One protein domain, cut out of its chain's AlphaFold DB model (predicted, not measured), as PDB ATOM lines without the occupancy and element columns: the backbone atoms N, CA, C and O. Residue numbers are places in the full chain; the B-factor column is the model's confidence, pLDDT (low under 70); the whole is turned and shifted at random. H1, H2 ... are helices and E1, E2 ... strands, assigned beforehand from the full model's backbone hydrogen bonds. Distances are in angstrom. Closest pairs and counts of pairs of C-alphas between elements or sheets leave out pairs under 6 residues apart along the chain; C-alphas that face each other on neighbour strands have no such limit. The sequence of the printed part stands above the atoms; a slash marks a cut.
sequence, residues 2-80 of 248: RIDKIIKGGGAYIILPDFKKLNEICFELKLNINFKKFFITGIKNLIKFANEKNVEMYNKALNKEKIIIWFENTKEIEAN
ATOM      1  N   ARG A   2     141.385 144.977 112.579       78.56
ATOM      2  CA  ARG A   2     141.729 145.794 111.391       78.56
ATOM      3  C   ARG A   2     141.584 145.031 110.062       78.56
ATOM      4  O   ARG A   2     142.572 144.760 109.391       78.56
ATOM      5  N   ILE A   3     140.361 144.678 109.654       88.00
ATOM      6  CA  ILE A   3     140.134 143.983 108.364       88.00
ATOM      7  C   ILE A   3     140.588 144.804 107.150       88.00
ATOM      8  O   ILE A   3     140.995 144.250 106.130       88.00
ATOM      9  N   ASP A   4     140.592 146.134 107.279       89.38
ATOM     10  CA  ASP A   4     141.092 147.060 106.265       89.38
ATOM     11  C   ASP A   4     142.569 146.809 105.937       89.38
ATOM     12  O   ASP A   4     142.993 147.003 104.799       89.38
ATOM     13  N   LYS A   5     143.347 146.350 106.923       92.44
ATOM     14  CA  LYS A   5     144.759 145.998 106.768       92.44
ATOM     15  C   LYS A   5     144.932 144.759 105.896       92.44
ATOM     16  O   LYS A   5     145.739 144.794 104.973       92.44
ATOM     17  N   ILE A   6     144.083 143.747 106.074       93.62
ATOM     18  CA  ILE A   6     144.064 142.541 105.231       93.62
ATOM     19  C   ILE A   6     143.653 142.895 103.796       93.62
ATOM     20  O   ILE A   6     144.343 142.551 102.839       93.62
ATOM     21  N   ILE A   7     142.575 143.673 103.637       91.88
ATOM     22  CA  ILE A   7     142.062 144.109 102.325       91.88
ATOM     23  C   ILE A   7     143.097 144.932 101.540       91.88
ATOM     24  O   ILE A   7     143.098 144.935 100.303       91.88
ATOM     25  N   LYS A   8     143.994 145.633 102.237       91.38
ATOM     26  CA  LYS A   8     145.056 146.454 101.638       91.38
ATOM     27  C   LYS A   8     146.422 145.760 101.584       91.38
ATOM     28  O   LYS A   8     147.324 146.320 100.974       91.38
ATOM     29  N   GLY A   9     146.585 144.581 102.189       91.12
ATOM     30  CA  GLY A   9     147.886 143.917 102.328       91.12
ATOM     31  C   GLY A   9     148.853 144.609 103.305       91.12
ATOM     32  O   GLY A   9     150.051 144.360 103.266       91.12
ATOM     33  N   GLY A  10     148.380 145.515 104.163       91.50
ATOM     34  CA  GLY A  10     149.242 146.223 105.118       91.50
ATOM     35  C   GLY A  10     149.323 145.473 106.441       91.50
ATOM     36  O   GLY A  10     148.276 145.139 106.967       91.50
ATOM     37  N   GLY A  11     150.512 145.260 107.010       90.81
ATOM     38  CA  GLY A  11     150.670 144.534 108.279       90.81
ATOM     39  C   GLY A  11     149.883 145.133 109.457       90.81
ATOM     40  O   GLY A  11     149.550 146.330 109.477       90.81
ATOM     41  N   ALA A  12     149.568 144.285 110.435       91.12
ATOM     42  CA  ALA A  12     148.935 144.670 111.691       91.12
ATOM     43  C   ALA A  12     149.578 143.907 112.851       91.12
ATOM     44  O   ALA A  12     149.723 142.698 112.770       91.12
ATOM     45  N   TYR A  13     149.909 144.594 113.940       91.38
ATOM     46  CA  TYR A  13     150.448 143.936 115.128       91.38
ATOM     47  C   TYR A  13     149.409 143.004 115.774       91.38
ATOM     48  O   TYR A  13     148.257 143.404 115.983       91.38
ATOM     49  N   ILE A  14     149.821 141.778 116.110       91.38
ATOM     50  CA  ILE A  14     149.012 140.814 116.865       91.38
ATOM     51  C   ILE A  14     149.433 140.879 118.333       91.38
ATOM     52  O   ILE A  14     150.559 140.548 118.689       91.38
ATOM     53  N   ILE A  15     148.498 141.269 119.198       92.06
ATOM     54  CA  ILE A  15     148.716 141.279 120.645       92.06
ATOM     55  C   ILE A  15     148.722 139.832 121.140       92.06
ATOM     56  O   ILE A  15     147.690 139.162 121.131       92.06
ATOM     57  N   LEU A  16     149.875 139.352 121.595       92.19
ATOM     58  CA  LEU A  16     150.006 138.033 122.213       92.19
ATOM     59  C   LEU A  16     149.748 138.105 123.728       92.19
ATOM     60  O   LEU A  16     150.086 139.117 124.349       92.19
ATOM     61  N   PRO A  17     149.144 137.066 124.332       94.38
ATOM     62  CA  PRO A  17     148.964 136.991 125.775       94.38
ATOM     63  C   PRO A  17     150.275 136.637 126.492       94.38
ATOM     64  O   PRO A  17     151.283 136.286 125.882       94.38
ATOM     65  N   ASP A  18     150.244 136.695 127.818       93.88
ATOM     66  CA  ASP A  18     151.259 136.112 128.684       93.88
ATOM     67  C   ASP A  18     151.058 134.590 128.747       93.88
ATOM     68  O   ASP A  18     150.220 134.080 129.497       93.88
ATOM     69  N   PHE A  19     151.815 133.863 127.921       90.62
ATOM     70  CA  PHE A  19     151.732 132.404 127.841       90.62
ATOM     71  C   PHE A  19     152.005 131.735 129.186       90.62
ATOM     72  O   PHE A  19     151.285 130.810 129.546       90.62
ATOM     73  N   LYS A  20     152.952 132.245 129.982       90.06
ATOM     74  CA  LYS A  20     153.272 131.661 131.287       90.06
ATOM     75  C   LYS A  20     152.053 131.674 132.211       90.06
ATOM     76  O   LYS A  20     151.704 130.638 132.775       90.06
ATOM     77  N   LYS A  21     151.356 132.810 132.308       92.19
ATOM     78  CA  LYS A  21     150.115 132.905 133.096       92.19
ATOM     79  C   LYS A  21     149.019 131.991 132.557       92.19
ATOM     80  O   LYS A  21     148.318 131.345 133.333       92.19
ATOM     81  N   LEU A  22     148.867 131.901 131.235       92.31
ATOM     82  CA  LEU A  22     147.885 130.987 130.646       92.31
ATOM     83  C   LEU A  22     148.206 129.518 130.953       92.31
ATOM     84  O   LEU A  22     147.279 128.731 131.151       92.31
ATOM     85  N   ASN A  23     149.483 129.150 131.059       88.31
ATOM     86  CA  ASN A  23     149.909 127.796 131.421       88.31
ATOM     87  C   ASN A  23     149.519 127.443 132.850       88.31
ATOM     88  O   ASN A  23     149.029 126.339 133.090       88.31
ATOM     89  N   GLU A  24     149.720 128.383 133.775       90.19
ATOM     90  CA  GLU A  24     149.329 128.259 135.181       90.19
ATOM     91  C   GLU A  24     147.813 128.022 135.283       90.19
ATOM     92  O   GLU A  24     147.382 127.011 135.836       90.19
ATOM     93  N   ILE A  25     147.005 128.849 134.613       92.19
ATOM     94  CA  ILE A  25     145.542 128.678 134.556       92.19
ATOM     95  C   ILE A  25     145.143 127.337 133.923       92.19
ATOM     96  O   ILE A  25     144.267 126.636 134.431       92.19
ATOM     97  N   CYS A  26     145.778 126.936 132.818       89.38
ATOM     98  CA  CYS A  26     145.498 125.644 132.188       89.38
ATOM     99  C   CYS A  26     145.826 124.473 133.118       89.38
ATOM    100  O   CYS A  26     145.122 123.463 133.106       89.38
ATOM    101  N   PHE A  27     146.893 124.584 133.910       87.69
ATOM    102  CA  PHE A  27     147.254 123.581 134.903       87.69
ATOM    103  C   PHE A  27     146.176 123.468 135.986       87.69
ATOM    104  O   PHE A  27     145.703 122.360 136.245       87.69
ATOM    105  N   GLU A  28     145.738 124.598 136.546       90.25
ATOM    106  CA  GLU A  28     144.677 124.662 137.562       90.25
ATOM    107  C   GLU A  28     143.362 124.048 137.065       90.25
ATOM    108  O   GLU A  28     142.761 123.214 137.744       90.25
ATOM    109  N   LEU A  29     142.953 124.391 135.841       89.50
ATOM    110  CA  LEU A  29     141.723 123.895 135.215       89.50
ATOM    111  C   LEU A  29     141.865 122.484 134.619       89.50
ATOM    112  O   LEU A  29     140.918 121.948 134.049       89.50
ATOM    113  N   LYS A  30     143.048 121.860 134.707       88.31
ATOM    114  CA  LYS A  30     143.363 120.574 134.055       88.31
ATOM    115  C   LYS A  30     143.058 120.577 132.548       88.31
ATOM    116  O   LYS A  30     142.684 119.547 131.975       88.31
ATOM    117  N   LEU A  31     143.267 121.717 131.896       87.56
ATOM    118  CA  LEU A  31     143.134 121.912 130.457       87.56
ATOM    119  C   LEU A  31     144.496 121.844 129.754       87.56
ATOM    120  O   LEU A  31     145.563 122.027 130.349       87.56
ATOM    121  N   ASN A  32     144.451 121.569 128.459       85.56
ATOM    122  CA  ASN A  32     145.565 121.687 127.532       85.56
ATOM    123  C   ASN A  32     145.074 122.385 126.259       85.56
ATOM    124  O   ASN A  32     144.081 121.951 125.673       85.56
ATOM    125  N   ILE A  33     145.764 123.442 125.836       85.62
ATOM    126  CA  ILE A  33     145.411 124.245 124.664       85.62
ATOM    127  C   ILE A  33     146.474 124.044 123.594       85.62
ATOM    128  O   ILE A  33     147.655 124.290 123.820       85.62
ATOM    129  N   ASN A  34     146.046 123.688 122.388       86.50
ATOM    130  CA  ASN A  34     146.894 123.783 121.210       86.50
ATOM    131  C   ASN A  34     146.875 125.232 120.694       86.50
ATOM    132  O   ASN A  34     146.000 125.603 119.904       86.50
ATOM    133  N   PHE A  35     147.819 126.061 121.153       85.12
ATOM    134  CA  PHE A  35     147.864 127.483 120.790       85.12
ATOM    135  C   PHE A  35     148.093 127.709 119.300       85.12
ATOM    136  O   PHE A  35     147.478 128.608 118.729       85.12
ATOM    137  N   LYS A  36     148.871 126.847 118.633       87.19
ATOM    138  CA  LYS A  36     149.015 126.902 117.175       87.19
ATOM    139  C   LYS A  36     147.652 126.815 116.483       87.19
ATOM    140  O   LYS A  36     147.304 127.692 115.694       87.19
ATOM    141  N   LYS A  37     146.838 125.810 116.818       87.75
ATOM    142  CA  LYS A  37     145.473 125.663 116.285       87.75
ATOM    143  C   LYS A  37     144.555 126.800 116.717       87.75
ATOM    144  O   LYS A  37     143.746 127.239 115.902       87.75
ATOM    145  N   PHE A  38     144.670 127.276 117.956       88.31
ATOM    146  CA  PHE A  38     143.879 128.394 118.469       88.31
ATOM    147  C   PHE A  38     144.095 129.660 117.626       88.31
ATOM    148  O   PHE A  38     143.138 130.208 117.076       88.31
ATOM    149  N   PHE A  39     145.353 130.064 117.426       89.12
ATOM    150  CA  PHE A  39     145.697 131.239 116.625       89.12
ATOM    151  C   PHE A  39     145.401 131.052 115.135       89.12
ATOM    152  O   PHE A  39     144.828 131.955 114.528       89.12
ATOM    153  N   ILE A  40     145.695 129.883 114.546       90.94
ATOM    154  CA  ILE A  40     145.324 129.584 113.150       90.94
ATOM    155  C   ILE A  40     143.813 129.731 112.953       90.94
ATOM    156  O   ILE A  40     143.376 130.352 111.987       90.94
ATOM    157  N   THR A  41     143.007 129.202 113.876       90.38
ATOM    158  CA  THR A  41     141.540 129.292 113.800       90.38
ATOM    159  C   THR A  41     141.074 130.745 113.877       90.38
ATOM    160  O   THR A  41     140.271 131.175 113.048       90.38
ATOM    161  N   GLY A  42     141.616 131.529 114.816       90.25
ATOM    162  CA  GLY A  42     141.312 132.956 114.937       90.25
ATOM    163  C   GLY A  42     141.680 133.751 113.680       90.25
ATOM    164  O   GLY A  42     140.860 134.512 113.166       90.25
ATOM    165  N   ILE A  43     142.876 133.525 113.131       92.75
ATOM    166  CA  ILE A  43     143.351 134.197 111.916       92.75
ATOM    167  C   ILE A  43     142.511 133.790 110.697       92.75
ATOM    168  O   ILE A  43     142.117 134.657 109.920       92.75
ATOM    169  N   LYS A  44     142.158 132.507 110.548       93.31
ATOM    170  CA  LYS A  44     141.258 132.049 109.475       93.31
ATOM    171  C   LYS A  44     139.892 132.708 109.545       93.31
ATOM    172  O   LYS A  44     139.381 133.151 108.519       93.31
ATOM    173  N   ASN A  45     139.314 132.807 110.740       91.56
ATOM    174  CA  ASN A  45     138.035 133.484 110.931       91.56
ATOM    175  C   ASN A  45     138.132 134.966 110.548       91.56
ATOM    176  O   ASN A  45     137.251 135.481 109.864       91.56
ATOM    177  N   LEU A  46     139.234 135.628 110.909       93.31
ATOM    178  CA  LEU A  46     139.490 137.014 110.529       93.31
ATOM    179  C   LEU A  46     139.647 137.184 109.004       93.31
ATOM    180  O   LEU A  46     139.055 138.100 108.435       93.31
ATOM    181  N   ILE A  47     140.395 136.301 108.332       95.00
ATOM    182  CA  ILE A  47     140.549 136.302 106.865       95.00
ATOM    183  C   ILE A  47     139.198 136.065 106.183       95.00
ATOM    184  O   ILE A  47     138.853 136.775 105.238       95.00
ATOM    185  N   LYS A  48     138.418 135.094 106.671       94.69
ATOM    186  CA  LYS A  48     137.083 134.787 106.151       94.69
ATOM    187  C   LYS A  48     136.170 136.008 106.244       94.69
ATOM    188  O   LYS A  48     135.599 136.410 105.234       94.69
ATOM    189  N   PHE A  49     136.106 136.636 107.416       94.38
ATOM    190  CA  PHE A  49     135.312 137.844 107.628       94.38
ATOM    191  C   PHE A  49     135.788 139.012 106.747       94.38
ATOM    192  O   PHE A  49     134.978 139.716 106.147       94.38
ATOM    193  N   ALA A  50     137.104 139.192 106.588       95.25
ATOM    194  CA  ALA A  50     137.652 140.200 105.682       95.25
ATOM    195  C   ALA A  50     137.271 139.934 104.215       95.25
ATOM    196  O   ALA A  50     136.980 140.876 103.480       95.25
ATOM    197  N   ASN A  51     137.241 138.670 103.785       95.31
ATOM    198  CA  ASN A  51     136.804 138.291 102.445       95.31
ATOM    199  C   ASN A  51     135.307 138.560 102.231       95.31
ATOM    200  O   ASN A  51     134.947 139.135 101.208       95.31
ATOM    201  N   GLU A  52     134.453 138.205 103.195       95.69
ATOM    202  CA  GLU A  52     133.013 138.501 103.157       95.69
ATOM    203  C   GLU A  52     132.763 140.008 103.014       95.69
ATOM    204  O   GLU A  52     132.048 140.435 102.107       95.69
ATOM    205  N   LYS A  53     133.447 140.828 103.821       94.62
ATOM    206  CA  LYS A  53     133.358 142.291 103.724       94.62
ATOM    207  C   LYS A  53     133.938 142.853 102.431       94.62
ATOM    208  O   LYS A  53     133.390 143.802 101.880       94.62
ATOM    209  N   ASN A  54     134.999 142.259 101.891       94.56
ATOM    210  CA  ASN A  54     135.537 142.671 100.597       94.56
ATOM    211  C   ASN A  54     134.555 142.384  99.447       94.56
ATOM    212  O   ASN A  54     134.428 143.205  98.538       94.56
ATOM    213  N   VAL A  55     133.843 141.251  99.495       96.19
ATOM    214  CA  VAL A  55     132.775 140.927  98.537       96.19
ATOM    215  C   VAL A  55     131.620 141.915  98.671       96.19
ATOM    216  O   VAL A  55     131.174 142.443  97.660       96.19
ATOM    217  N   GLU A  56     131.186 142.226  99.892       95.00
ATOM    218  CA  GLU A  56     130.124 143.210 100.150       95.00
ATOM    219  C   GLU A  56     130.465 144.600  99.583       95.00
ATOM    220  O   GLU A  56     129.634 145.229  98.934       95.00
ATOM    221  N   MET A  57     131.703 145.068  99.775       92.94
ATOM    222  CA  MET A  57     132.121 146.419  99.374       92.94
ATOM    223  C   MET A  57     132.482 146.552  97.889       92.94
ATOM    224  O   MET A  57     132.272 147.612  97.300       92.94
ATOM    225  N   TYR A  58     133.082 145.519  97.293       94.31
ATOM    226  CA  TYR A  58     133.702 145.607  95.963       94.31
ATOM    227  C   TYR A  58     133.188 144.567  94.966       94.31
ATOM    228  O   TYR A  58     133.684 144.515  93.841       94.31
ATOM    229  N   ASN A  59     132.238 143.719  95.369       94.62
ATOM    230  CA  ASN A  59     131.708 142.614  94.570       94.62
ATOM    231  C   ASN A  59     132.806 141.687  94.010       94.62
ATOM    232  O   ASN A  59     132.750 141.217  92.873       94.62
ATOM    233  N   LYS A  60     133.865 141.462  94.798       94.62
ATOM    234  CA  LYS A  60     135.001 140.614  94.424       94.62
ATOM    235  C   LYS A  60     135.593 139.927  95.650       94.62
ATOM    236  O   LYS A  60     135.709 140.536  96.710       94.62
ATOM    237  N   ALA A  61     136.030 138.679  95.487       94.69
ATOM    238  CA  ALA A  61     136.793 137.974  96.512       94.69
ATOM    239  C   ALA A  61     138.145 138.655  96.789       94.69
ATOM    240  O   ALA A  61     138.765 139.265  95.909       94.69
ATOM    241  N   LEU A  62     138.617 138.530  98.023       93.88
ATOM    242  CA  LEU A  62     139.916 139.024  98.441       93.88
ATOM    243  C   LEU A  62     141.031 138.242  97.727       93.88
ATOM    244  O   LEU A  62     141.028 137.013  97.686       93.88
ATOM    245  N   ASN A  63     141.996 138.962  97.149       93.94
ATOM    246  CA  ASN A  63     143.140 138.340  96.484       93.94
ATOM    247  C   ASN A  63     144.018 137.614  97.522       93.94
ATOM    248  O   ASN A  63     144.445 138.232  98.498       93.94
ATOM    249  N   LYS A  64     144.334 136.336  97.272       94.94
ATOM    250  CA  LYS A  64     145.252 135.536  98.096       94.94
ATOM    251  C   LYS A  64     146.607 136.213  98.288       94.94
ATOM    252  O   LYS A  64     147.122 136.203  99.397       94.94
ATOM    253  N   GLU A  65     147.138 136.881  97.265       95.25
ATOM    254  CA  GLU A  65     148.401 137.626  97.368       95.25
ATOM    255  C   GLU A  65     148.339 138.710  98.448       95.25
ATOM    256  O   GLU A  65     149.293 138.892  99.195       95.25
ATOM    257  N   LYS A  66     147.198 139.394  98.601       94.88
ATOM    258  CA  LYS A  66     147.035 140.407  99.652       94.88
ATOM    259  C   LYS A  66     147.035 139.794 101.048       94.88
ATOM    260  O   LYS A  66     147.570 140.410 101.961       94.88
ATOM    261  N   ILE A  67     146.457 138.602 101.202       95.12
ATOM    262  CA  ILE A  67     146.470 137.852 102.465       95.12
ATOM    263  C   ILE A  67     147.901 137.424 102.798       95.12
ATOM    264  O   ILE A  67     148.337 137.622 103.928       95.12
ATOM    265  N   ILE A  68     148.640 136.904 101.812       95.75
ATOM    266  CA  ILE A  68     150.049 136.518 101.964       95.75
ATOM    267  C   ILE A  68     150.875 137.733 102.401       95.75
ATOM    268  O   ILE A  68     151.494 137.700 103.458       95.75
ATOM    269  N   ILE A  69     150.815 138.839 101.651       95.38
ATOM    270  CA  ILE A  69     151.564 140.067 101.966       95.38
ATOM    271  C   ILE A  69     151.178 140.607 103.349       95.38
ATOM    272  O   ILE A  69     152.047 140.996 104.126       95.38
ATOM    273  N   TRP A  70     149.883 140.624 103.680       95.44
ATOM    274  CA  TRP A  70     149.410 141.041 105.000       95.44
ATOM    275  C   TRP A  70     150.027 140.195 106.117       95.44
ATOM    276  O   TRP A  70     150.481 140.755 107.116       95.44
ATOM    277  N   PHE A  71     150.022 138.871 105.961       95.00
ATOM    278  CA  PHE A  71     150.481 137.959 106.997       95.00
ATOM    279  C   PHE A  71     152.000 138.014 107.172       95.00
ATOM    280  O   PHE A  71     152.467 138.123 108.303       95.00
ATOM    281  N   GLU A  72     152.765 138.038 106.077       93.44
ATOM    282  CA  GLU A  72     154.223 138.193 106.128       93.44
ATOM    283  C   GLU A  72     154.615 139.510 106.809       93.44
ATOM    284  O   GLU A  72     155.365 139.496 107.780       93.44
ATOM    285  N   ASN A  73     153.995 140.628 106.416       92.88
ATOM    286  CA  ASN A  73     154.236 141.915 107.071       92.88
ATOM    287  C   ASN A  73     153.811 141.917 108.547       92.88
ATOM    288  O   ASN A  73     154.346 142.681 109.336       92.88
ATOM    289  N   THR A  74     152.804 141.128 108.924       93.06
ATOM    290  CA  THR A  74     152.304 141.051 110.306       93.06
ATOM    291  C   THR A  74     153.277 140.311 111.220       93.06
ATOM    292  O   THR A  74     153.458 140.734 112.358       93.06
ATOM    293  N   LYS A  75     153.923 139.245 110.727       91.69
ATOM    294  CA  LYS A  75     154.925 138.486 111.493       91.69
ATOM    295  C   LYS A  75     156.156 139.320 111.845       91.69
ATOM    296  O   LYS A  75     156.757 139.081 112.878       91.69
ATOM    297  N   GLU A  76     156.501 140.286 111.000       90.88
ATOM    298  CA  GLU A  76     157.686 141.133 111.169       90.88
ATOM    299  C   GLU A  76     157.451 142.367 112.055       90.88
ATOM    300  O   GLU A  76     158.383 143.141 112.253       90.88
ATOM    301  N   ILE A  77     156.220 142.616 112.522       92.38
ATOM    302  CA  ILE A  77     155.930 143.764 113.392       92.38
ATOM    303  C   ILE A  77     156.058 143.328 114.843       92.38
ATOM    304  O   ILE A  77     155.227 142.573 115.352       92.38
ATOM    305  N   GLU A  78     157.018 143.916 115.537       91.56
ATOM    306  CA  GLU A  78     157.183 143.766 116.972       91.56
ATOM    307  C   GLU A  78     156.848 145.069 117.692       91.56
ATOM    308  O   GLU A  78     157.181 146.173 117.264       91.56
ATOM    309  N   ALA A  79     156.145 144.936 118.807       92.06
ATOM    310  CA  ALA A  79     155.801 146.039 119.682       92.06
ATOM    311  C   ALA A  79     155.642 145.509 121.104       92.06
ATOM    312  O   ALA A  79     155.284 144.345 121.310       92.06
ATOM    313  N   ASN A  80     155.841 146.374 122.093       91.38
ATOM    314  CA  ASN A  80     155.595 146.034 123.485       91.38
ATOM    315  C   ASN A  80     154.464 146.895 124.048       91.38
ATOM    316  O   ASN A  80     154.576 148.108 124.240       91.38
TER     317      ASN A  80
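This is residues 2 to 80 of the 248 residues of an uncharacterized protein of Candidatus Lokiarchaeota archaeon (UniProt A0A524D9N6). A loose, open frame has the long helix H3 as one side; H1 and H4 pack near its later half, and H2 with E1 makes a small head beyond its start. Residues 9 to 18 run from H1 back to H2. The 79 printed residues, mostly helix, run H1 H2 E1 H3 H4 E2; the radius of gyration of the C-alphas is 15.5 A and the spans are 48 by 24 by 16 A.

H3, residues 35 to 58, touches H1, residues 3 to 8, with residues 46 to 54 alone; the closest C-alphas, of Ala 50 and Ile 3, are 5.3 A apart. H4, residues 64 to 75, touches H1 with residues 66 to 70 alone, closest at the C-alphas of Trp 70 and Ile 6, 5.6 A, at a steep tilt of 66 degrees, opposite ways. H3 and H4 are close but not clearly touching: the closest C-alphas, of Ile 47 and Ile 67, are 7.5 A apart. H2, residues 19 to 28, is apart from H3. E1, residues 31 to 33, and H3 meet only through their link, as do H4 and E2, residues 77 to 79; E1 and E2 pair with no named strand. In the four helices every O i to N i+4 pair is within hydrogen-bond range.

H3 is 33.8 A long, from C-alpha 35 at (147.864, 127.483, 120.790); H4 is 16.8 A and H2 14.3 A. H1 begins at C-alpha 3 (140.134, 143.983, 108.364).

The C-alphas farthest apart, of Glu 28 and Asn 59, are 48.4 A apart. The printed part has no cut, no link is long, and no printed residue is under 70 in pLDDT.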